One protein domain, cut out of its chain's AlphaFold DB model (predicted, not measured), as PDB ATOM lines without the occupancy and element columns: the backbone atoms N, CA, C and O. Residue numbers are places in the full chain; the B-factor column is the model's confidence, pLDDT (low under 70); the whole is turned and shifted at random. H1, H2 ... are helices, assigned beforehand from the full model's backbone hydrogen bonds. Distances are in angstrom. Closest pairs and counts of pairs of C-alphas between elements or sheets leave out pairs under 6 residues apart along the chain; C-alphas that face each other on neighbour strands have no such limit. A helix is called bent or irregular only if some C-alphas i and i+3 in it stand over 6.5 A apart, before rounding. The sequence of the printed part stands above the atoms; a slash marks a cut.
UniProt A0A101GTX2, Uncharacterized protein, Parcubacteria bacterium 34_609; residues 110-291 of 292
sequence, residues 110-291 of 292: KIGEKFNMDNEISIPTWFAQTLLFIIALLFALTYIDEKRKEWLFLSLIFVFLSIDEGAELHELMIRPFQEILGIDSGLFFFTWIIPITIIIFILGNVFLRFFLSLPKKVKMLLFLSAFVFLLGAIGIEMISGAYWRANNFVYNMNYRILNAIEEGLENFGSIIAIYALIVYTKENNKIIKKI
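What this domain is: This is residues 110 to 291 of the 292 residues of an uncharacterized protein of Parcubacteria bacterium 34_609 (UniProt A0A101GTX2). Five long helices, H2, H3, H5, H6 and H7, run side by side as a bundle; going round it the order is H3, H2, H7, H6, H5, and the ring is only loosely closed, with H5 close to H3 and H6 but not clearly touching either. The bent H6 runs nearly straight, while short H4 and H1 lie toward one end of the bundle, H4 near H5 and H1 before the start of H2. The printed part has 182 residues with seven named helices, H1 to H7 in order, and no named strand: all helix. It is compact, with a radius of gyration of the C-alphas of 17.7 A and spans of 55 by 39 by 24 A.

Where its parts are: Find C-alpha 110 at (233.673, 227.076, 142.766), where H1 begins and runs to residue 114. H2, residues 123 to 146, covers 34.8 A, and H3, residues 149 to 167, comes back over 26.9 A. Next look at H4, residues 171 to 181, which is only just irregular: C-alphas 172 and 175 are 6.8 A apart. H5, residues 193 to 213, is 28.9 A long and irregular, with a kink of 52 degrees near residue 207; C-alphas 206 and 209 are 7.3 A apart. H6, residues 216 to 246, was assigned as one helix by its hydrogen bonds but is bent: C-alphas 233 and 236 are 6.6 A apart, and its arms, H6a to residue 233 and H6b from 236, stand at 7 degrees. H7, residues 253 to 284, spans 46.4 A and ends at C-alpha 284, (239.539, 193.270, 174.491).

How they stand to each other: The packing is mostly aligned, with touching helices at shallow tilts. Start at H2: it touches H3 in a hairpin, opposite ways at 13 degrees, with closest C-alphas of Ala 136 and Ser 155 4.2 A apart. H2 also touches H7, the same way at 22 degrees, through residues 266 to 281 of H7 alone; the closest C-alphas, of Ile 135 and Ile 274, are 5.8 A apart. H3 is close to H5 but not clearly touching, with Glu 150 and Phe 210 closest, their C-alphas 7.3 A apart. H4 and H5 are near each other. H5 and H6a are close but not clearly touching, the closest C-alphas, of Phe 211 and Lys 219, being 6.7 A apart. H6a touches H7, opposite ways at 20 degrees, with the C-alphas of Gly 232 and Glu 262 closest at 4.1 A. H6b and H7 form a hairpin; the closest C-alphas, of Ile 236 and Glu 262, are 5.4 A apart. H1 touches no helix. Every O i to N i+4 pair is within hydrogen-bond range in H1, H6a, H6b and H7, against 19 of 20 in H2, 14 of 15 in H3, 5 of 7 in H4 and 15 of 17 in H5.

The domain as a whole: The two C-alphas farthest apart are those of Asn 248 and Lys 290, 56.0 A. The printed part has no cut, and the link from H4 to H5, 11 residues, is long. The model's confidence is low, with pLDDT under 70, at residues 110 to 120 and 285 to 291.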
ATOM      1  N   LYS A 110     234.284 228.419 142.875       55.72
ATOM      2  CA  LYS A 110     233.673 227.076 142.766       55.72
ATOM      3  C   LYS A 110     234.479 225.988 143.476       55.72
ATOM      4  O   LYS A 110     233.905 225.052 144.025       55.72
ATOM      5  N   ILE A 111     235.809 226.073 143.440       59.28
ATOM      6  CA  ILE A 111     236.678 225.194 144.231       59.28
ATOM      7  C   ILE A 111     236.507 225.528 145.715       59.28
ATOM      8  O   ILE A 111     236.316 224.620 146.513       59.28
ATOM      9  N   GLY A 112     236.503 226.813 146.072       59.53
ATOM     10  CA  GLY A 112     236.263 227.295 147.428       59.53
ATOM     11  C   GLY A 112     234.946 226.792 148.017       59.53
ATOM     12  O   GLY A 112     234.948 226.344 149.153       59.53
ATOM     13  N   GLU A 113     233.858 226.763 147.245       61.66
ATOM     14  CA  GLU A 113     232.568 226.210 147.681       61.66
ATOM     15  C   GLU A 113     232.613 224.707 147.967       61.66
ATOM     16  O   GLU A 113     231.962 224.244 148.898       61.66
ATOM     17  N   LYS A 114     233.412 223.934 147.218       53.81
ATOM     18  CA  LYS A 114     233.592 222.489 147.462       53.81
ATOM     19  C   LYS A 114     234.416 222.174 148.712       53.81
ATOM     20  O   LYS A 114     234.384 221.039 149.185       53.81
ATOM     21  N   PHE A 115     235.167 223.154 149.206       60.72
ATOM     22  CA  PHE A 115     235.907 223.098 150.466       60.72
ATOM     23  C   PHE A 115     235.294 224.015 151.531       60.72
ATOM     24  O   PHE A 115     235.899 224.204 152.586       60.72
ATOM     25  N   ASN A 116     234.123 224.601 151.262       60.62
ATOM     26  CA  ASN A 116     233.409 225.370 152.261       60.62
ATOM     27  C   ASN A 116     232.871 224.379 153.284       60.62
ATOM     28  O   ASN A 116     232.145 223.465 152.916       60.62
ATOM     29  N   MET A 117     233.278 224.552 154.537       63.06
ATOM     30  CA  MET A 117     232.842 223.690 155.631       63.06
ATOM     31  C   MET A 117     231.391 223.973 156.046       63.06
ATOM     32  O   MET A 117     230.800 223.161 156.713       63.06
ATOM     33  N   ASP A 118     230.832 225.105 155.619       61.19
ATOM     34  CA  ASP A 118     229.435 225.532 155.829       61.19
ATOM     35  C   ASP A 118     228.528 225.092 154.660       61.19
ATOM     36  O   ASP A 118     227.588 225.785 154.289       61.19
ATOM     37  N   ASN A 119     228.933 224.065 153.909       64.25
ATOM     38  CA  ASN A 119     228.200 223.583 152.742       64.25
ATOM     39  C   ASN A 119     228.154 222.065 152.781       64.25
ATOM     40  O   ASN A 119     229.191 221.415 152.691       64.25
ATOM     41  N   GLU A 120     226.959 221.508 152.775       61.41
ATOM     42  CA  GLU A 120     226.739 220.067 152.924       61.41
ATOM     43  C   GLU A 120     227.178 219.238 151.732       61.41
ATOM     44  O   GLU A 120     227.526 218.061 151.829       61.41
ATOM     45  N   ILE A 121     227.174 219.855 150.550       70.38
ATOM     46  CA  ILE A 121     227.617 219.200 149.322       70.38
ATOM     47  C   ILE A 121     229.097 219.531 149.113       70.38
ATOM     48  O   ILE A 121     229.516 220.087 148.087       70.38
ATOM     49  N   SER A 122     229.907 219.186 150.114       78.50
ATOM     50  CA  SER A 122     231.335 219.482 150.158       78.50
ATOM     51  C   SER A 122     232.188 218.260 150.517       78.50
ATOM     52  O   SER A 122     231.712 217.211 150.956       78.50
ATOM     53  N   ILE A 123     233.494 218.375 150.265       77.12
ATOM     54  CA  ILE A 123     234.473 217.357 150.674       77.12
ATOM     55  C   ILE A 123     234.575 217.268 152.212       77.12
ATOM     56  O   ILE A 123     234.644 216.141 152.710       77.12
ATOM     57  N   PRO A 124     234.591 218.393 152.965       82.56
ATOM     58  CA  PRO A 124     234.503 218.380 154.427       82.56
ATOM     59  C   PRO A 124     233.323 217.577 154.986       82.56
ATOM     60  O   PRO A 124     233.575 216.654 155.758       82.56
ATOM     61  N   THR A 125     232.094 217.826 154.531       83.75
ATOM     62  CA  THR A 125     230.898 217.113 155.019       83.75
ATOM     63  C   THR A 125     230.993 215.614 154.740       83.75
ATOM     64  O   THR A 125     230.797 214.785 155.625       83.75
ATOM     65  N   TRP A 126     231.427 215.217 153.534       86.88
ATOM     66  CA  TRP A 126     231.663 213.797 153.231       86.88
ATOM     67  C   TRP A 126     232.699 213.156 154.171       86.88
ATOM     68  O   TRP A 126     232.555 211.995 154.574       86.88
ATOM     69  N   PHE A 127     233.757 213.891 154.520       90.19
ATOM     70  CA  PHE A 127     234.772 213.426 155.459       90.19
ATOM     71  C   PHE A 127     234.202 213.269 156.877       90.19
ATOM     72  O   PHE A 127     234.363 212.191 157.458       90.19
ATOM     73  N   ALA A 128     233.499 214.276 157.398       92.81
ATOM     74  CA  ALA A 128     232.847 214.247 158.709       92.81
ATOM     75  C   ALA A 128     231.829 213.100 158.806       92.81
ATOM     76  O   ALA A 128     231.938 212.224 159.677       92.81
ATOM     77  N   GLN A 129     230.946 212.996 157.812       94.00
ATOM     78  CA  GLN A 129     229.978 211.912 157.665       94.00
ATOM     79  C   GLN A 129     230.655 210.533 157.695       94.00
ATOM     80  O   GLN A 129     230.179 209.608 158.366       94.00
ATOM     81  N   THR A 130     231.774 210.380 156.980       94.00
ATOM     82  CA  THR A 130     232.531 209.123 156.920       94.00
ATOM     83  C   THR A 130     233.156 208.777 158.271       94.00
ATOM     84  O   THR A 130     233.129 207.611 158.672       94.00
ATOM     85  N   LEU A 131     233.691 209.758 159.006       97.44
ATOM     86  CA  LEU A 131     234.226 209.532 160.351       97.44
ATOM     87  C   LEU A 131     233.137 209.026 161.304       97.44
ATOM     88  O   LEU A 131     233.348 208.021 161.991       97.44
ATOM     89  N   LEU A 132     231.965 209.666 161.305       98.06
ATOM     90  CA  LEU A 132     230.816 209.250 162.115       98.06
ATOM     91  C   LEU A 132     230.360 207.828 161.753       98.06
ATOM     92  O   LEU A 132     230.133 207.002 162.644       98.06
ATOM     93  N   PHE A 133     230.325 207.491 160.461       97.31
ATOM     94  CA  PHE A 133     229.997 206.140 160.009       97.31
ATOM     95  C   PHE A 133     231.033 205.096 160.454       97.31
ATOM     96  O   PHE A 133     230.673 204.008 160.910       97.31
ATOM     97  N   ILE A 134     232.330 205.414 160.391       97.31
ATOM     98  CA  ILE A 134     233.395 204.528 160.892       97.31
ATOM     99  C   ILE A 134     233.221 204.273 162.393       97.31
ATOM    100  O   ILE A 134     233.349 203.130 162.840       97.31
ATOM    101  N   ILE A 135     232.891 205.304 163.177       98.19
ATOM    102  CA  ILE A 135     232.594 205.150 164.607       98.19
ATOM    103  C   ILE A 135     231.404 204.202 164.805       98.19
ATOM    104  O   ILE A 135     231.487 203.269 165.614       98.19
ATOM    105  N   ALA A 136     230.331 204.374 164.027       97.94
ATOM    106  CA  ALA A 136     229.167 203.493 164.064       97.94
ATOM    107  C   ALA A 136     229.537 202.024 163.798       97.94
ATOM    108  O   ALA A 136     229.097 201.129 164.532       97.94
ATOM    109  N   LEU A 137     230.383 201.766 162.795       95.94
ATOM    110  CA  LEU A 137     230.876 200.426 162.470       95.94
ATOM    111  C   LEU A 137     231.731 199.838 163.597       95.94
ATOM    112  O   LEU A 137     231.555 198.675 163.958       95.94
ATOM    113  N   LEU A 138     232.628 200.624 164.193       95.38
ATOM    114  CA  LEU A 138     233.468 200.167 165.305       95.38
ATOM    115  C   LEU A 138     232.631 199.787 166.535       95.38
ATOM    116  O   LEU A 138     232.905 198.764 167.174       95.38
ATOM    117  N   PHE A 139     231.571 200.538 166.837       96.25
ATOM    118  CA  PHE A 139     230.608 200.145 167.865       96.25
ATOM    119  C   PHE A 139     229.873 198.846 167.504       96.25
ATOM    120  O   PHE A 139     229.752 197.962 168.355       96.25
ATOM    121  N   ALA A 140     229.446 198.677 166.247       95.19
ATOM    122  CA  ALA A 140     228.779 197.455 165.790       95.19
ATOM    123  C   ALA A 140     229.690 196.221 165.907       95.19
ATOM    124  O   ALA A 140     229.275 195.172 166.403       95.19
ATOM    125  N   LEU A 141     230.959 196.350 165.515       92.38
ATOM    126  CA  LEU A 141     231.964 195.296 165.657       92.38
ATOM    127  C   LEU A 141     232.221 194.951 167.128       92.38
ATOM    128  O   LEU A 141     232.356 193.777 167.479       92.38
ATOM    129  N   THR A 142     232.242 195.958 168.000       92.62
ATOM    130  CA  THR A 142     232.375 195.758 169.449       92.62
ATOM    131  C   THR A 142     231.156 195.025 170.023       92.62
ATOM    132  O   THR A 142     231.306 194.100 170.823       92.62
ATOM    133  N   TYR A 143     229.948 195.349 169.550       93.75
ATOM    134  CA  TYR A 143     228.729 194.614 169.894       93.75
ATOM    135  C   TYR A 143     228.777 193.148 169.452       93.75
ATOM    136  O   TYR A 143     228.310 192.278 170.189       93.75
ATOM    137  N   ILE A 144     229.323 192.839 168.273       90.88
ATOM    138  CA  ILE A 144     229.385 191.456 167.777       90.88
ATOM    139  C   ILE A 144     230.149 190.545 168.744       90.88
ATOM    140  O   ILE A 144     229.722 189.401 168.917       90.88
ATOM    141  N   ASP A 145     231.202 191.049 169.386       87.69
ATOM    142  CA  ASP A 145     232.031 190.287 170.325       87.69
ATOM    143  C   ASP A 145     231.441 190.262 171.746       87.69
ATOM    144  O   ASP A 145     231.282 189.197 172.337       87.69
ATOM    145  N   GLU A 146     231.037 191.415 172.287       90.38
ATOM    146  CA  GLU A 146     230.596 191.502 173.690       90.38
ATOM    147  C   GLU A 146     229.099 191.278 173.908       90.38
ATOM    148  O   GLU A 146     228.662 191.045 175.034       90.38
ATOM    149  N   LYS A 147     228.286 191.415 172.855       91.50
ATOM    150  CA  LYS A 147     226.814 191.339 172.895       91.50
ATOM    151  C   LYS A 147     226.143 192.296 173.892       91.50
ATOM    152  O   LYS A 147     224.969 192.125 174.223       91.50
ATOM    153  N   ARG A 148     226.843 193.348 174.331       93.44
ATOM    154  CA  ARG A 148     226.277 194.422 175.162       93.44
ATOM    155  C   ARG A 148     225.439 195.372 174.313       93.44
ATOM    156  O   ARG A 148     225.948 195.982 173.375       93.44
ATOM    157  N   LYS A 149     224.155 195.514 174.651       95.62
ATOM    158  CA  LYS A 149     223.188 196.317 173.880       95.62
ATOM    159  C   LYS A 149     223.572 197.794 173.803       95.62
ATOM    160  O   LYS A 149     223.200 198.461 172.847       95.62
ATOM    161  N   GLU A 150     224.331 198.290 174.773       96.44
ATOM    162  CA  GLU A 150     224.840 199.659 174.806       96.44
ATOM    163  C   GLU A 150     225.723 199.974 173.589       96.44
ATOM    164  O   GLU A 150     225.573 201.036 172.995       96.44
ATOM    165  N   TRP A 151     226.570 199.033 173.152       96.12
ATOM    166  CA  TRP A 151     227.376 199.196 171.935       96.12
ATOM    167  C   TRP A 151     226.508 199.234 170.676       96.12
ATOM    168  O   TRP A 151     226.742 200.055 169.795       96.12
ATOM    169  N   LEU A 152     225.477 198.386 170.602       96.75
ATOM    170  CA  LEU A 152     224.532 198.409 169.485       96.75
ATOM    171  C   LEU A 152     223.771 199.738 169.432       96.75
ATOM    172  O   LEU A 152     223.611 200.313 168.363       96.75
ATOM    173  N   PHE A 153     223.324 200.243 170.579       97.44
ATOM    174  CA  PHE A 153     222.597 201.507 170.641       97.44
ATOM    175  C   PHE A 153     223.478 202.697 170.241       97.44
ATOM    176  O   PHE A 153     223.043 203.533 169.455       97.44
ATOM    177  N   LEU A 154     224.730 202.744 170.711       96.94
ATOM    178  CA  LEU A 154     225.700 203.755 170.274       96.94
ATOM    179  C   LEU A 154     225.981 203.660 168.771       96.94
ATOM    180  O   LEU A 154     226.047 204.685 168.103       96.94
ATOM    181  N   SER A 155     226.078 202.448 168.219       97.81
ATOM    182  CA  SER A 155     226.205 202.254 166.772       97.81
ATOM    183  C   SER A 155     225.039 202.894 166.012       97.81
ATOM    184  O   SER A 155     225.271 203.669 165.090       97.81
ATOM    185  N   LEU A 156     223.797 202.648 166.441       97.69
ATOM    186  CA  LEU A 156     222.607 203.230 165.811       97.69
ATOM    187  C   LEU A 156     222.560 204.759 165.928       97.69
ATOM    188  O   LEU A 156     222.200 205.417 164.955       97.69
ATOM    189  N   ILE A 157     222.959 205.326 167.073       97.19
ATOM    190  CA  ILE A 157     223.083 206.785 167.227       97.19
ATOM    191  C   ILE A 157     224.078 207.346 166.213       97.19
ATOM    192  O   ILE A 157     223.770 208.322 165.545       97.19
ATOM    193  N   PHE A 158     225.255 206.739 166.065       97.62
ATOM    194  CA  PHE A 158     226.269 207.258 165.145       97.62
ATOM    195  C   PHE A 158     225.915 207.039 163.668       97.62
ATOM    196  O   PHE A 158     226.324 207.840 162.834       97.62
ATOM    197  N   VAL A 159     225.113 206.019 163.333       97.38
ATOM    198  CA  VAL A 159     224.480 205.938 162.003       97.38
ATOM    199  C   VAL A 159     223.551 207.129 161.792       97.38
ATOM    200  O   VAL A 159     223.616 207.756 160.743       97.38
ATOM    201  N   PHE A 160     222.711 207.454 162.779       96.44
ATOM    202  CA  PHE A 160     221.828 208.615 162.693       96.44
ATOM    203  C   PHE A 160     222.621 209.920 162.540       96.44
ATOM    204  O   PHE A 160     222.323 210.666 161.622       96.44
ATOM    205  N   LEU A 161     223.664 210.148 163.346       95.81
ATOM    206  CA  LEU A 161     224.525 211.335 163.230       95.81
ATOM    207  C   LEU A 161     225.224 211.417 161.865       95.81
ATOM    208  O   LEU A 161     225.321 212.483 161.286       95.81
ATOM    209  N   SER A 162     225.668 210.288 161.312       94.81
ATOM    210  CA  SER A 162     226.253 210.243 159.965       94.81
ATOM    211  C   SER A 162     225.235 210.576 158.865       94.81
ATOM    212  O   SER A 162     225.594 211.121 157.825       94.81
ATOM    213  N   ILE A 163     223.961 210.227 159.053       91.62
ATOM    214  CA  ILE A 163     222.899 210.615 158.118       91.62
ATOM    215  C   ILE A 163     222.575 212.098 158.282       91.62
ATOM    216  O   ILE A 163     222.445 212.781 157.276       91.62
ATOM    217  N   ASP A 164     222.451 212.558 159.525       92.31
ATOM    218  CA  ASP A 164     222.167 213.946 159.881       92.31
ATOM    219  C   ASP A 164     223.198 214.900 159.278       92.31
ATOM    220  O   ASP A 164     222.806 215.807 158.560       92.31
ATOM    221  N   GLU A 165     224.486 214.594 159.430       90.50
ATOM    222  CA  GLU A 165     225.598 215.336 158.822       90.50
ATOM    223  C   GLU A 165     225.460 215.515 157.305       90.50
ATOM    224  O   GLU A 165     225.840 216.528 156.756       90.50
ATOM    225  N   GLY A 166     224.937 214.520 156.584       82.56
ATOM    226  CA  GLY A 166     224.782 214.630 155.129       82.56
ATOM    227  C   GLY A 166     223.431 215.190 154.679       82.56
ATOM    228  O   GLY A 166     223.215 215.334 153.474       82.56
ATOM    229  N   ALA A 167     222.484 215.380 155.600       82.62
ATOM    230  CA  ALA A 167     221.083 215.668 155.293       82.62
ATOM    231  C   ALA A 167     220.490 216.842 156.091       82.62
ATOM    232  O   ALA A 167     219.292 217.091 155.942       82.62
ATOM    233  N   GLU A 168     221.282 217.506 156.938       86.25
ATOM    234  CA  GLU A 168     220.906 218.675 157.751       86.25
ATOM    235  C   GLU A 168     219.615 218.468 158.559       86.25
ATOM    236  O   GLU A 168     218.777 219.368 158.696       86.25
ATOM    237  N   LEU A 169     219.372 217.260 159.084       86.62
ATOM    238  CA  LEU A 169     218.076 216.983 159.721       86.62
ATOM    239  C   LEU A 169     217.869 217.862 160.957       86.62
ATOM    240  O   LEU A 169     216.733 218.242 161.262       86.62
ATOM    241  N   HIS A 170     218.945 218.201 161.663       90.81
ATOM    242  CA  HIS A 170     218.896 219.116 162.792       90.81
ATOM    243  C   HIS A 170     218.610 220.568 162.390       90.81
ATOM    244  O   HIS A 170     217.911 221.264 163.135       90.81
ATOM    245  N   GLU A 171     219.008 221.010 161.198       87.50
ATOM    246  CA  GLU A 171     218.671 222.350 160.714       87.50
ATOM    247  C   GLU A 171     217.174 222.508 160.441       87.50
ATOM    248  O   GLU A 171     216.570 223.539 160.762       87.50
ATOM    249  N   LEU A 172     216.528 221.447 159.945       87.31
ATOM    250  CA  LEU A 172     215.075 221.413 159.742       87.31
ATOM    251  C   LEU A 172     214.300 221.653 161.048       87.31
ATOM    252  O   LEU A 172     213.144 222.083 161.018       87.31
ATOM    253  N   MET A 173     214.928 221.403 162.203       85.38
ATOM    254  CA  MET A 173     214.341 221.662 163.516       85.38
ATOM    255  C   MET A 173     214.452 223.126 163.954       85.38
ATOM    256  O   MET A 173     213.705 223.528 164.845       85.38
ATOM    257  N   ILE A 174     215.313 223.950 163.346       88.31
ATOM    258  CA  ILE A 174     215.513 225.344 163.771       88.31
ATOM    259  C   ILE A 174     214.187 226.109 163.727       88.31
ATOM    260  O   ILE A 174     213.695 226.525 164.775       88.31
ATOM    261  N   ARG A 175     213.559 226.244 162.551       88.25
ATOM    262  CA  ARG A 175     212.341 227.065 162.399       88.25
ATOM    263  C   ARG A 175     211.181 226.624 163.302       88.25
ATOM    264  O   ARG A 175     210.653 227.483 164.008       88.25
ATOM    265  N   PRO A 176     210.800 225.331 163.366       88.69
ATOM    266  CA  PRO A 176     209.732 224.893 164.263       88.69
ATOM    267  C   PRO A 176     209.991 225.257 165.729       88.69
ATOM    268  O   PRO A 176     209.086 225.709 166.429       88.69
ATOM    269  N   PHE A 177     211.227 225.091 166.212       86.50
ATOM    270  CA  PHE A 177     211.556 225.412 167.599       86.50
ATOM    271  C   PHE A 177     211.685 226.920 167.847       86.50
ATOM    272  O   PHE A 177     211.302 227.366 168.929       86.50
ATOM    273  N   GLN A 178     212.133 227.713 166.868       90.12
ATOM    274  CA  GLN A 178     212.080 229.180 166.938       90.12
ATOM    275  C   GLN A 178     210.639 229.669 167.125       90.12
ATOM    276  O   GLN A 178     210.378 230.483 168.009       90.12
ATOM    277  N   GLU A 179     209.696 229.133 166.344       90.38
ATOM    278  CA  GLU A 179     208.275 229.497 166.407       90.38
ATOM    279  C   GLU A 179     207.623 229.091 167.737       90.38
ATOM    280  O   GLU A 179     206.898 229.884 168.338       90.38
ATOM    281  N   ILE A 180     207.903 227.878 168.227       91.31
ATOM    282  CA  ILE A 180     207.338 227.366 169.487       91.31
ATOM    283  C   ILE A 180     207.889 228.123 170.702       91.31
ATOM    284  O   ILE A 180     207.152 228.385 171.654       91.31
ATOM    285  N   LEU A 181     209.187 228.438 170.701       89.25
ATOM    286  CA  LEU A 181     209.876 229.020 171.857       89.25
ATOM    287  C   LEU A 181     209.941 230.552 171.812       89.25
ATOM    288  O   LEU A 181     210.259 231.168 172.829       89.25
ATOM    289  N   GLY A 182     209.649 231.168 170.664       90.00
ATOM    290  CA  GLY A 182     209.765 232.612 170.462       90.00
ATOM    291  C   GLY A 182     211.210 233.114 170.534       90.00
ATOM    292  O   GLY A 182     211.447 234.227 171.002       90.00
ATOM    293  N   ILE A 183     212.178 232.287 170.127       89.31
ATOM    294  CA  ILE A 183     213.612 232.609 170.144       89.31
ATOM    295  C   ILE A 183     214.067 232.825 168.703       89.31
ATOM    296  O   ILE A 183     214.042 231.892 167.915       89.31
ATOM    297  N   ASP A 184     214.512 234.032 168.359       88.44
ATOM    298  CA  ASP A 184     214.950 234.397 166.999       88.44
ATOM    299  C   ASP A 184     216.333 235.081 166.972       88.44
ATOM    300  O   ASP A 184     216.757 235.652 165.958       88.44
ATOM    301  N   SER A 185     217.023 235.093 168.116       86.44
ATOM    302  CA  SER A 185     218.274 235.820 168.329       86.44
ATOM    303  C   SER A 185     219.056 235.314 169.547       86.44
ATOM    304  O   SER A 185     218.541 234.589 170.400       86.44
ATOM    305  N   GLY A 186     220.332 235.707 169.632       90.00
ATOM    306  CA  GLY A 186     221.231 235.332 170.726       90.00
ATOM    307  C   GLY A 186     221.851 233.942 170.563       90.00
ATOM    308  O   GLY A 186     221.855 233.374 169.478       90.00
ATOM    309  N   LEU A 187     222.397 233.400 171.658       89.75
ATOM    310  CA  LEU A 187     223.153 232.135 171.659       89.75
ATOM    311  C   LEU A 187     222.318 230.900 171.295       89.75
ATOM    312  O   LEU A 187     222.878 229.888 170.910       89.75
ATOM    313  N   PHE A 188     220.993 230.973 171.418       90.81
ATOM    314  CA  PHE A 188     220.077 229.893 171.035       90.81
ATOM    315  C   PHE A 188     219.368 230.191 169.709       90.81
ATOM    316  O   PHE A 188     218.256 229.716 169.480       90.81
ATOM    317  N   PHE A 189     219.994 231.008 168.851       89.00
ATOM    318  CA  PHE A 189     219.484 231.292 167.511       89.00
ATOM    319  C   PHE A 189     219.231 229.989 166.741       89.00
ATOM    320  O   PHE A 189     218.121 229.773 166.256       89.00
ATOM    321  N   PHE A 190     220.211 229.085 166.738       90.62
ATOM    322  CA  PHE A 190     220.031 227.703 166.307       90.62
ATOM    323  C   PHE A 190     219.355 226.907 167.422       90.62
ATOM    324  O   PHE A 190     219.953 226.463 168.399       90.62
ATOM    325  N   THR A 191     218.034 226.824 167.331       91.38
ATOM    326  CA  THR A 191     217.195 226.438 168.473       91.38
ATOM    327  C   THR A 191     217.137 224.932 168.686       91.38
ATOM    328  O   THR A 191     216.768 224.492 169.775       91.38
ATOM    329  N   TRP A 192     217.559 224.146 167.691       92.44
ATOM    330  CA  TRP A 192     217.720 222.693 167.776       92.44
ATOM    331  C   TRP A 192     218.697 222.273 168.894       92.44
ATOM    332  O   TRP A 192     218.562 221.193 169.479       92.44
ATOM    333  N   ILE A 193     219.599 223.179 169.289       93.44
ATOM    334  CA  ILE A 193     220.544 223.007 170.396       93.44
ATOM    335  C   ILE A 193     219.820 222.735 171.725       93.44
ATOM    336  O   ILE A 193     220.304 221.982 172.575       93.44
ATOM    337  N   ILE A 194     218.626 223.299 171.932       91.62
ATOM    338  CA  ILE A 194     217.857 223.103 173.168       91.62
ATOM    339  C   ILE A 194     217.376 221.646 173.305       91.62
ATOM    340  O   ILE A 194     217.743 220.999 174.296       91.62
ATOM    341  N   PRO A 195     216.580 221.087 172.368       91.25
ATOM    342  CA  PRO A 195     216.139 219.701 172.466       91.25
ATOM    343  C   PRO A 195     217.310 218.715 172.443       91.25
ATOM    344  O   PRO A 195     217.289 217.764 173.231       91.25
ATOM    345  N   ILE A 196     218.359 218.941 171.638       91.88
ATOM    346  CA  ILE A 196     219.491 218.005 171.612       91.88
ATOM    347  C   ILE A 196     220.252 217.994 172.939       91.88
ATOM    348  O   ILE A 196     220.598 216.922 173.432       91.88
ATOM    349  N   THR A 197     220.446 219.149 173.583       92.31
ATOM    350  CA  THR A 197     221.153 219.228 174.870       92.31
ATOM    351  C   THR A 197     220.403 218.448 175.952       92.31
ATOM    352  O   THR A 197     221.017 217.750 176.766       92.31
ATOM    353  N   ILE A 198     219.066 218.497 175.937       93.62
ATOM    354  CA  ILE A 198     218.219 217.699 176.835       93.62
ATOM    355  C   ILE A 198     218.401 216.200 176.552       93.62
ATOM    356  O   ILE A 198     218.607 215.420 177.487       93.62
ATOM    357  N   ILE A 199     218.370 215.792 175.279       93.44
ATOM    358  CA  ILE A 199     218.571 214.394 174.866       93.44
ATOM    359  C   ILE A 199     219.960 213.897 175.288       93.44
ATOM    360  O   ILE A 199     220.062 212.831 175.897       93.44
ATOM    361  N   ILE A 200     221.018 214.674 175.047       94.00
ATOM    362  CA  ILE A 200     222.397 214.352 175.442       94.00
ATOM    363  C   ILE A 200     222.491 214.170 176.957       94.00
ATOM    364  O   ILE A 200     223.112 213.211 177.420       94.00
ATOM    365  N   PHE A 201     221.845 215.032 177.747       94.69
ATOM    366  CA  PHE A 201     221.832 214.888 179.201       94.69
ATOM    367  C   PHE A 201     221.146 213.586 179.642       94.69
ATOM    368  O   PHE A 201     221.673 212.861 180.493       94.69
ATOM    369  N   ILE A 202     220.001 213.243 179.048       95.50
ATOM    370  CA  ILE A 202     219.285 211.990 179.337       95.50
ATOM    371  C   ILE A 202     220.145 210.780 178.956       95.50
ATOM    372  O   ILE A 202     220.354 209.888 179.783       95.50
ATOM    373  N   LEU A 203     220.696 210.765 177.740       92.69
ATOM    374  CA  LEU A 203     221.573 209.696 177.262       92.69
ATOM    375  C   LEU A 203     222.817 209.563 178.142       92.69
ATOM    376  O   LEU A 203     223.160 208.454 178.545       92.69
ATOM    377  N   GLY A 204     223.442 210.673 178.532       93.31
ATOM    378  CA  GLY A 204     224.586 210.679 179.441       93.31
ATOM    379  C   GLY A 204     224.282 209.980 180.767       93.31
ATOM    380  O   GLY A 204     225.090 209.183 181.241       93.31
ATOM    381  N   ASN A 205     223.092 210.198 181.333       94.38
ATOM    382  CA  ASN A 205     222.651 209.516 182.552       94.38
ATOM    383  C   ASN A 205     222.385 208.018 182.327       94.38
ATOM    384  O   ASN A 205     222.822 207.191 183.131       94.38
ATOM    385  N   VAL A 206     221.711 207.654 181.231       94.56
ATOM    386  CA  VAL A 206     221.422 206.252 180.873       94.56
ATOM    387  C   VAL A 206     222.714 205.460 180.656       94.56
ATOM    388  O   VAL A 206     222.870 204.354 181.177       94.56
ATOM    389  N   PHE A 207     223.677 206.048 179.948       94.00
ATOM    390  CA  PHE A 207     224.957 205.424 179.623       94.00
ATOM    391  C   PHE A 207     226.012 205.583 180.718       94.00
ATOM    392  O   PHE A 207     227.076 204.980 180.608       94.00
ATOM    393  N   LEU A 208     225.744 206.311 181.808       95.06
ATOM    394  CA  LEU A 208     226.746 206.597 182.838       95.06
ATOM    395  C   LEU A 208     227.342 205.321 183.443       95.06
ATOM    396  O   LEU A 208     228.559 205.189 183.558       95.06
ATOM    397  N   ARG A 209     226.496 204.350 183.807       95.25
ATOM    398  CA  ARG A 209     226.956 203.075 184.388       95.25
ATOM    399  C   ARG A 209     227.803 202.282 183.395       95.25
ATOM    400  O   ARG A 209     228.856 201.764 183.763       95.25
ATOM    401  N   PHE A 210     227.361 202.228 182.140       96.12
ATOM    402  CA  PHE A 210     228.096 201.603 181.046       96.12
ATOM    403  C   PHE A 210     229.461 202.273 180.849       96.12
ATOM    404  O   PHE A 210     230.493 201.607 180.887       96.12
ATOM    405  N   PHE A 211     229.480 203.598 180.749       96.00
ATOM    406  CA  PHE A 211     230.680 204.394 180.547       96.00
ATOM    407  C   PHE A 211     231.691 204.214 181.683       96.00
ATOM    408  O   PHE A 211     232.884 204.023 181.447       96.00
ATOM    409  N   LEU A 212     231.220 204.203 182.934       96.00
ATOM    410  CA  LEU A 212     232.075 203.993 184.101       96.00
ATOM    411  C   LEU A 212     232.678 202.583 184.161       96.00
ATOM    412  O   LEU A 212     233.757 202.444 184.744       96.00
ATOM    413  N   SER A 213     232.039 201.586 183.533       94.94
ATOM    414  CA  SER A 213     232.545 200.208 183.429       94.94
ATOM    415  C   SER A 213     233.716 200.043 182.453       94.94
ATOM    416  O   SER A 213     234.408 199.030 182.505       94.94
ATOM    417  N   LEU A 214     233.969 201.030 181.584       94.88
ATOM    418  CA  LEU A 214     235.035 200.958 180.584       94.88
ATOM    419  C   LEU A 214     236.441 201.083 181.208       94.88
ATOM    420  O   LEU A 214     236.618 201.785 182.217       94.88
ATOM    421  N   PRO A 215     237.475 200.484 180.578       94.94
ATOM    422  CA  PRO A 215     238.868 200.655 180.975       94.94
ATOM    423  C   PRO A 215     239.252 202.131 181.100       94.94
ATOM    424  O   PRO A 215     238.871 202.959 180.271       94.94
ATOM    425  N   LYS A 216     240.055 202.473 182.120       95.38
ATOM    426  CA  LYS A 216     240.397 203.867 182.461       95.38
ATOM    427  C   LYS A 216     240.910 204.670 181.260       95.38
ATOM    428  O   LYS A 216     240.511 205.817 181.097       95.38
ATOM    429  N   LYS A 217     241.763 204.070 180.424       95.56
ATOM    430  CA  LYS A 217     242.328 204.718 179.231       95.56
ATOM    431  C   LYS A 217     241.249 205.049 178.195       95.56
ATOM    432  O   LYS A 217     241.144 206.198 177.786       95.56
ATOM    433  N   VAL A 218     240.424 204.069 177.825       95.38
ATOM    434  CA  VAL A 218     239.346 204.231 176.833       95.38
ATOM    435  C   VAL A 218     238.302 205.224 177.325       95.38
ATOM    436  O   VAL A 218     237.913 206.123 176.588       95.38
ATOM    437  N   LYS A 219     237.926 205.134 178.603       95.94
ATOM    438  CA  LYS A 219     237.012 206.080 179.243       95.94
ATOM    439  C   LYS A 219     237.497 207.530 179.137       95.94
ATOM    440  O   LYS A 219     236.718 208.406 178.787       95.94
ATOM    441  N   MET A 220     238.776 207.789 179.415       97.94
ATOM    442  CA  MET A 220     239.346 209.139 179.309       97.94
ATOM    443  C   MET A 220     239.375 209.648 177.863       97.94
ATOM    444  O   MET A 220     239.094 210.819 177.635       97.94
ATOM    445  N   LEU A 221     239.692 208.780 176.898       97.88
ATOM    446  CA  LEU A 221     239.703 209.147 175.481       97.88
ATOM    447  C   LEU A 221     238.295 209.448 174.960       97.88
ATOM    448  O   LEU A 221     238.107 210.461 174.300       97.88
ATOM    449  N   LEU A 222     237.301 208.624 175.304       97.06
ATOM    450  CA  LEU A 222     235.905 208.870 174.929       97.06
ATOM    451  C   LEU A 222     235.338 210.123 175.605       97.06
ATOM    452  O   LEU A 222     234.598 210.864 174.970       97.06
ATOM    453  N   PHE A 223     235.714 210.404 176.860       97.75
ATOM    454  CA  PHE A 223     235.356 211.670 177.507       97.75
ATOM    455  C   PHE A 223     235.938 212.871 176.757       97.75
ATOM    456  O   PHE A 223     235.223 213.831 176.490       97.75
ATOM    457  N   LEU A 224     237.231 212.818 176.421       98.31
ATOM    458  CA  LEU A 224     237.899 213.890 175.688       98.31
ATOM    459  C   LEU A 224     237.281 214.082 174.299       98.31
ATOM    460  O   LEU A 224     237.022 215.213 173.913       98.31
ATOM    461  N   SER A 225     237.018 212.986 173.588       98.31
ATOM    462  CA  SER A 225     236.333 212.990 172.296       98.31
ATOM    463  C   SER A 225     234.971 213.678 172.386       98.31
ATOM    464  O   SER A 225     234.751 214.654 171.678       98.31
ATOM    465  N   ALA A 226     234.103 213.236 173.304       97.25
ATOM    466  CA  ALA A 226     232.780 213.826 173.484       97.25
ATOM    467  C   ALA A 226     232.859 215.305 173.883       97.25
ATOM    468  O   ALA A 226     232.092 216.114 173.385       97.25
ATOM    469  N   PHE A 227     233.802 215.677 174.755       98.00
ATOM    470  CA  PHE A 227     233.998 217.072 175.146       98.00
ATOM    471  C   PHE A 227     234.417 217.953 173.965       98.00
ATOM    472  O   PHE A 227     233.874 219.037 173.803       98.00
ATOM    473  N   VAL A 228     235.378 217.499 173.158       98.19
ATOM    474  CA  VAL A 228     235.872 218.241 171.990       98.19
ATOM    475  C   VAL A 228     234.787 218.346 170.918       98.19
ATOM    476  O   VAL A 228     234.563 219.440 170.416       98.19
ATOM    477  N   PHE A 229     234.079 217.249 170.634       97.88
ATOM    478  CA  PHE A 229     232.981 217.226 169.668       97.88
ATOM    479  C   PHE A 229     231.859 218.189 170.077       97.88
ATOM    480  O   PHE A 229     231.532 219.105 169.339       97.88
ATOM    481  N   LEU A 230     231.341 218.061 171.306       97.12
ATOM    482  CA  LEU A 230     230.262 218.922 171.813       97.12
ATOM    483  C   LEU A 230     230.690 220.384 172.002       97.12
ATOM    484  O   LEU A 230     229.844 221.269 172.102       97.12
ATOM    485  N   LEU A 231     231.993 220.658 172.103       97.19
ATOM    486  CA  LEU A 231     232.479 222.030 172.113       97.19
ATOM    487  C   LEU A 231     232.298 222.694 170.742       97.19
ATOM    488  O   LEU A 231     232.001 223.882 170.735       97.19
ATOM    489  N   GLY A 232     232.454 221.958 169.637       95.19
ATOM    490  CA  GLY A 232     232.087 222.414 168.289       95.19
ATOM    491  C   GLY A 232     230.569 222.537 168.163       95.19
ATOM    492  O   GLY A 232     230.054 223.643 168.332       95.19
ATOM    493  N   ALA A 233     229.896 221.384 168.081       94.19
ATOM    494  CA  ALA A 233     228.465 221.174 167.788       94.19
ATOM    495  C   ALA A 233     227.449 221.819 168.745       94.19
ATOM    496  O   ALA A 233     226.249 221.602 168.656       94.19
ATOM    497  N   ILE A 234     227.916 222.472 169.804       95.12
ATOM    498  CA  ILE A 234     227.053 223.238 170.708       95.12
ATOM    499  C   ILE A 234     227.770 224.535 171.034       95.12
ATOM    500  O   ILE A 234     227.223 225.619 170.885       95.12
ATOM    501  N   GLY A 235     229.008 224.448 171.523       94.88
ATOM    502  CA  GLY A 235     229.724 225.622 172.015       94.88
ATOM    503  C   GLY A 235     229.997 226.661 170.929       94.88
ATOM    504  O   GLY A 235     229.618 227.822 171.095       94.88
ATOM    505  N   ILE A 236     230.686 226.264 169.859       95.31
ATOM    506  CA  ILE A 236     231.033 227.173 168.765       95.31
ATOM    507  C   ILE A 236     229.801 227.497 167.934       95.31
ATOM    508  O   ILE A 236     229.613 228.673 167.640       95.31
ATOM    509  N   GLU A 237     228.917 226.532 167.707       93.25
ATOM    510  CA  GLU A 237     227.686 226.746 166.947       93.25
ATOM    511  C   GLU A 237     226.755 227.800 167.578       93.25
ATOM    512  O   GLU A 237     226.242 228.708 166.920       93.25
ATOM    513  N   MET A 238     226.600 227.783 168.908       95.12
ATOM    514  CA  MET A 238     225.869 228.842 169.624       95.12
ATOM    515  C   MET A 238     226.489 230.229 169.384       95.12
ATOM    516  O   MET A 238     225.782 231.241 169.322       95.12
ATOM    517  N   ILE A 239     227.821 230.300 169.283       94.75
ATOM    518  CA  ILE A 239     228.560 231.547 169.055       94.75
ATOM    519  C   ILE A 239     228.449 231.972 167.587       94.75
ATOM    520  O   ILE A 239     228.195 233.154 167.328       94.75
ATOM    521  N   SER A 240     228.625 231.048 166.640       90.00
ATOM    522  CA  SER A 240     228.548 231.293 165.198       90.00
ATOM    523  C   SER A 240     227.131 231.715 164.804       90.00
ATOM    524  O   SER A 240     226.980 232.755 164.160       90.00
ATOM    525  N   GLY A 241     226.090 231.051 165.316       90.62
ATOM    526  CA  GLY A 241     224.687 231.420 165.101       90.62
ATOM    527  C   GLY A 241     224.318 232.793 165.666       90.62
ATOM    528  O   GLY A 241     223.714 233.621 164.976       90.62
ATOM    529  N   ALA A 242     224.740 233.100 166.899       91.62
ATOM    530  CA  ALA A 242     224.542 234.430 167.481       91.62
ATOM    531  C   ALA A 242     225.255 235.523 166.671       91.62
ATOM    532  O   ALA A 242     224.700 236.605 166.449       91.62
ATOM    533  N   TYR A 243     226.479 235.238 166.219       91.50
ATOM    534  CA  TYR A 243     227.264 236.140 165.386       91.50
ATOM    535  C   TYR A 243     226.601 236.365 164.022       91.50
ATOM    536  O   TYR A 243     226.454 237.515 163.601       91.50
ATOM    537  N   TRP A 244     226.158 235.300 163.356       90.31
ATOM    538  CA  TRP A 244     225.505 235.354 162.049       90.31
ATOM    539  C   TRP A 244     224.236 236.202 162.099       90.31
ATOM    540  O   TRP A 244     224.083 237.147 161.319       90.31
ATOM    541  N   ARG A 245     223.385 235.971 163.107       89.62
ATOM    542  CA  ARG A 245     222.176 236.772 163.334       89.62
ATOM    543  C   ARG A 245     222.491 238.243 163.617       89.62
ATOM    544  O   ARG A 245     221.831 239.119 163.061       89.62
ATOM    545  N   ALA A 246     223.494 238.533 164.448       88.88
ATOM    546  CA  ALA A 246     223.884 239.908 164.784       88.88
ATOM    547  C   ALA A 246     224.453 240.687 163.582       88.88
ATOM    548  O   ALA A 246     224.318 241.913 163.522       88.88
ATOM    549  N   ASN A 247     225.047 239.981 162.617       87.56
ATOM    550  CA  ASN A 247     225.635 240.542 161.400       87.56
ATOM    551  C   ASN A 247     224.699 240.429 160.183       87.56
ATOM    552  O   ASN A 247     225.177 240.351 159.055       87.56
ATOM    553  N   ASN A 248     223.376 240.435 160.391       88.06
ATOM    554  CA  ASN A 248     222.367 240.403 159.323       88.06
ATOM    555  C   ASN A 248     222.541 239.235 158.337       88.06
ATOM    556  O   ASN A 248     222.336 239.407 157.139       88.06
ATOM    557  N   PHE A 249     222.924 238.060 158.842       86.81
ATOM    558  CA  PHE A 249     223.102 236.837 158.054       86.81
ATOM    559  C   PHE A 249     224.214 236.917 156.995       86.81
ATOM    560  O   PHE A 249     224.200 236.208 155.990       86.81
ATOM    561  N   VAL A 250     225.207 237.787 157.205       77.94
ATOM    562  CA  VAL A 250     226.322 237.955 156.268       77.94
ATOM    563  C   VAL A 250     227.423 236.923 156.531       77.94
ATOM    564  O   VAL A 250     228.032 236.904 157.603       77.94
ATOM    565  N   TYR A 251     227.763 236.143 155.502       79.75
ATOM    566  CA  TYR A 251     228.874 235.178 155.485       79.75
ATOM    567  C   TYR A 251     230.248 235.852 155.340       79.75
ATOM    568  O   TYR A 251     230.959 235.685 154.341       79.75
ATOM    569  N   ASN A 252     230.625 236.654 156.332       81.19
ATOM    570  CA  ASN A 252     231.923 237.323 156.364       81.19
ATOM    571  C   ASN A 252     233.061 236.368 156.787       81.19
ATOM    572  O   ASN A 252     232.838 235.230 157.201       81.19
ATOM    573  N   MET A 253     234.308 236.841 156.695       80.56
ATOM    574  CA  MET A 253     235.487 236.034 157.037       80.56
ATOM    575  C   MET A 253     235.466 235.527 158.488       80.56
ATOM    576  O   MET A 253     235.883 234.403 158.747       80.56
ATOM    577  N   ASN A 254     234.954 236.318 159.434       83.25
ATOM    578  CA  ASN A 254     234.903 235.913 160.837       83.25
ATOM    579  C   ASN A 254     233.916 234.762 161.052       83.25
ATOM    580  O   ASN A 254     234.255 233.818 161.756       83.25
ATOM    581  N   TYR A 255     232.740 234.812 160.414       83.88
ATOM    582  CA  TYR A 255     231.781 233.705 160.444       83.88
ATOM    583  C   TYR A 255     232.404 232.428 159.868       83.88
ATOM    584  O   TYR A 255     232.382 231.391 160.517       83.88
ATOM    585  N   ARG A 256     233.075 232.518 158.711       84.44
ATOM    586  CA  ARG A 256     233.746 231.361 158.091       84.44
ATOM    587  C   ARG A 256     234.849 230.762 158.965       84.44
ATOM    588  O   ARG A 256     235.031 229.552 158.969       84.44
ATOM    589  N   ILE A 257     235.589 231.594 159.702       85.38
ATOM    590  CA  ILE A 257     236.592 231.121 160.669       85.38
ATOM    591  C   ILE A 257     235.915 230.421 161.850       85.38
ATOM    592  O   ILE A 257     236.411 229.384 162.280       85.38
ATOM    593  N   LEU A 258     234.811 230.968 162.372       88.25
ATOM    594  CA  LEU A 258     234.044 230.317 163.438       88.25
ATOM    595  C   LEU A 258     233.545 228.945 162.979       88.25
ATOM    596  O   LEU A 258     233.827 227.971 163.666       88.25
ATOM    597  N   ASN A 259     232.955 228.862 161.784       86.75
ATOM    598  CA  ASN A 259     232.495 227.597 161.217       86.75
ATOM    599  C   ASN A 259     233.647 226.601 161.019       86.75
ATOM    600  O   ASN A 259     233.561 225.443 161.392       86.75
ATOM    601  N   ALA A 260     234.802 227.056 160.523       86.75
ATOM    602  CA  ALA A 260     235.963 226.177 160.378       86.75
ATOM    603  C   ALA A 260     236.510 225.654 161.721       86.75
ATOM    604  O   ALA A 260     237.086 224.566 161.782       86.75
ATOM    605  N   ILE A 261     236.377 226.433 162.801       92.44
ATOM    606  CA  ILE A 261     236.754 226.000 164.152       92.44
ATOM    607  C   ILE A 261     235.747 224.979 164.681       92.44
ATOM    608  O   ILE A 261     236.171 223.984 165.263       92.44
ATOM    609  N   GLU A 262     234.456 225.232 164.490       94.75
ATOM    610  CA  GLU A 262     233.347 224.335 164.835       94.75
ATOM    611  C   GLU A 262     233.565 222.942 164.235       94.75
ATOM    612  O   GLU A 262     233.862 221.982 164.951       94.75
ATOM    613  N   GLU A 263     233.636 222.905 162.913       91.88
ATOM    614  CA  GLU A 263     233.850 221.728 162.073       91.88
ATOM    615  C   GLU A 263     235.173 221.022 162.377       91.88
ATOM    616  O   GLU A 263     235.286 219.791 162.435       91.88
ATOM    617  N   GLY A 264     236.225 221.804 162.624       92.06
ATOM    618  CA  GLY A 264     237.527 221.282 163.019       92.06
ATOM    619  C   GLY A 264     237.491 220.566 164.371       92.06
ATOM    620  O   GLY A 264     238.136 219.523 164.531       92.06
ATOM    621  N   LEU A 265     236.752 221.101 165.348       97.06
ATOM    622  CA  LEU A 265     236.590 220.483 166.665       97.06
ATOM    623  C   LEU A 265     235.780 219.192 166.567       97.06
ATOM    624  O   LEU A 265     236.197 218.181 167.132       97.06
ATOM    625  N   GLU A 266     234.690 219.179 165.813       96.81
ATOM    626  CA  GLU A 266     233.864 217.983 165.625       96.81
ATOM    627  C   GLU A 266     234.642 216.841 164.979       96.81
ATOM    628  O   GLU A 266     234.743 215.740 165.536       96.81
ATOM    629  N   ASN A 267     235.321 217.130 163.871       96.38
ATOM    630  CA  ASN A 267     236.180 216.165 163.196       96.38
ATOM    631  C   ASN A 267     237.303 215.656 164.111       96.38
ATOM    632  O   ASN A 267     237.577 214.451 164.172       96.38
ATOM    633  N   PHE A 268     237.938 216.544 164.880       97.62
ATOM    634  CA  PHE A 268     238.981 216.147 165.824       97.62
ATOM    635  C   PHE A 268     238.430 215.271 166.959       97.62
ATOM    636  O   PHE A 268     239.038 214.253 167.308       97.62
ATOM    637  N   GLY A 269     237.253 215.603 167.490       98.38
ATOM    638  CA  GLY A 269     236.526 214.788 168.461       98.38
ATOM    639  C   GLY A 269     236.233 213.386 167.925       98.38
ATOM    640  O   GLY A 269     236.527 212.395 168.603       98.38
ATOM    641  N   SER A 270     235.753 213.286 166.686       98.44
ATOM    642  CA  SER A 270     235.477 212.021 165.994       98.44
ATOM    643  C   SER A 270     236.733 211.165 165.804       98.44
ATOM    644  O   SER A 270     236.730 209.967 166.102       98.44
ATOM    645  N   ILE A 271     237.862 211.766 165.421       98.31
ATOM    646  CA  ILE A 271     239.147 211.054 165.299       98.31
ATOM    647  C   ILE A 271     239.596 210.476 166.653       98.31
ATOM    648  O   ILE A 271     240.056 209.329 166.722       98.31
ATOM    649  N   ILE A 272     239.431 211.225 167.750       98.31
ATOM    650  CA  ILE A 272     239.743 210.730 169.101       98.31
ATOM    651  C   ILE A 272     238.832 209.546 169.469       98.31
ATOM    652  O   ILE A 272     239.324 208.575 170.053       98.31
ATOM    653  N   ALA A 273     237.541 209.578 169.111       98.31
ATOM    654  CA  ALA A 273     236.620 208.455 169.325       98.31
ATOM    655  C   ALA A 273     237.061 207.201 168.564       98.31
ATOM    656  O   ALA A 273     237.138 206.123 169.160       98.31
ATOM    657  N   ILE A 274     237.413 207.334 167.282       97.88
ATOM    658  CA  ILE A 274     237.932 206.225 166.467       97.88
ATOM    659  C   ILE A 274     239.167 205.618 167.135       97.88
ATOM    660  O   ILE A 274     239.230 204.405 167.350       97.88
ATOM    661  N   TYR A 275     240.126 206.455 167.539       97.38
ATOM    662  CA  TYR A 275     241.317 205.989 168.245       97.38
ATOM    663  C   TYR A 275     240.967 205.259 169.552       97.38
ATOM    664  O   TYR A 275     241.506 204.182 169.825       97.38
ATOM    665  N   ALA A 276     240.036 205.794 170.346       96.38
ATOM    666  CA  ALA A 276     239.581 205.173 171.589       96.38
ATOM    667  C   ALA A 276     238.981 203.776 171.358       96.38
ATOM    668  O   ALA A 276     239.277 202.846 172.112       96.38
ATOM    669  N   LEU A 277     238.177 203.619 170.303       95.19
ATOM    670  CA  LEU A 277     237.539 202.354 169.937       95.19
ATOM    671  C   LEU A 277     238.527 201.334 169.372       95.19
ATOM    672  O   LEU A 277     238.431 200.147 169.688       95.19
ATOM    673  N   ILE A 278     239.530 201.774 168.613       93.75
ATOM    674  CA  ILE A 278     240.626 200.900 168.173       93.75
ATOM    675  C   ILE A 278     241.427 200.402 169.382       93.75
ATOM    676  O   ILE A 278     241.725 199.213 169.480       93.75
ATOM    677  N   VAL A 279     241.743 201.279 170.343       92.94
ATOM    678  CA  VAL A 279     242.417 200.875 171.592       92.94
ATOM    679  C   VAL A 279     241.565 199.861 172.358       92.94
ATOM    680  O   VAL A 279     242.079 198.818 172.765       92.94
ATOM    681  N   TYR A 280     240.266 200.127 172.505       92.31
ATOM    682  CA  TYR A 280     239.344 199.232 173.201       92.31
ATOM    683  C   TYR A 280     239.271 197.846 172.553       92.31
ATOM    684  O   TYR A 280     239.407 196.830 173.239       92.31
ATOM    685  N   THR A 281     239.096 197.799 171.233       87.50
ATOM    686  CA  THR A 281     238.975 196.543 170.484       87.50
ATOM    687  C   THR A 281     240.295 195.778 170.429       87.50
ATOM    688  O   THR A 281     240.290 194.562 170.589       87.50
ATOM    689  N   LYS A 282     241.446 196.444 170.303       85.38
ATOM    690  CA  LYS A 282     242.754 195.770 170.341       85.38
ATOM    691  C   LYS A 282     243.028 195.098 171.686       85.38
ATOM    692  O   LYS A 282     243.609 194.014 171.731       85.38
ATOM    693  N   GLU A 283     242.633 195.732 172.785       83.50
ATOM    694  CA  GLU A 283     242.855 195.188 174.126       83.50
ATOM    695  C   GLU A 283     241.887 194.027 174.423       83.50
ATOM    696  O   GLU A 283     242.325 192.990 174.936       83.50
ATOM    697  N   ASN A 284     240.619 194.141 174.008       78.25
ATOM    698  CA  ASN A 284     239.539 193.270 174.491       78.25
ATOM    699  C   ASN A 284     238.916 192.333 173.442       78.25
ATOM    700  O   ASN A 284     238.349 191.315 173.830       78.25
ATOM    701  N   ASN A 285     239.053 192.605 172.139       66.19
ATOM    702  CA  ASN A 285     238.313 191.889 171.097       66.19
ATOM    703  C   ASN A 285     239.140 190.779 170.426       66.19
ATOM    704  O   ASN A 285     240.223 191.014 169.880       66.19
ATOM    705  N   LYS A 286     238.630 189.541 170.452       60.88
ATOM    706  CA  LYS A 286     239.325 188.365 169.882       60.88
ATOM    707  C   LYS A 286     239.247 188.296 168.356       60.88
ATOM    708  O   LYS A 286     240.136 187.708 167.740       60.88
ATOM    709  N   ILE A 287     238.201 188.864 167.758       61.56
ATOM    710  CA  ILE A 287     237.953 188.827 166.309       61.56
ATOM    711  C   ILE A 287     238.854 189.841 165.598       61.56
ATOM    712  O   ILE A 287     239.520 189.494 164.626       61.56
ATOM    713  N   ILE A 288     238.951 191.066 166.122       58.44
ATOM    714  CA  ILE A 288     239.746 192.142 165.501       58.44
ATOM    715  C   ILE A 288     241.257 191.909 165.640       58.44
ATOM    716  O   ILE A 288     241.991 192.231 164.712       58.44
ATOM    717  N   LYS A 289     241.724 191.232 166.703       59.06
ATOM    718  CA  LYS A 289     243.127 190.773 166.819       59.06
ATOM    719  C   LYS A 289     243.609 189.894 165.655       59.06
ATOM    720  O   LYS A 289     244.805 189.656 165.547       59.06
ATOM    721  N   LYS A 290     242.701 189.341 164.840       56.53
ATOM    722  CA  LYS A 290     243.051 188.556 163.645       56.53
ATOM    723  C   LYS A 290     243.082 189.378 162.352       56.53
ATOM    724  O   LYS A 290     243.569 188.864 161.353       56.53
ATOM    725  N   ILE A 291     242.522 190.587 162.354       59.44
ATOM    726  CA  ILE A 291     242.360 191.438 161.163       59.44
ATOM    727  C   ILE A 291     243.383 192.588 161.159       59.44
ATOM    728  O   ILE A 291     243.798 193.013 160.084       59.44
TER     729      ILE A 291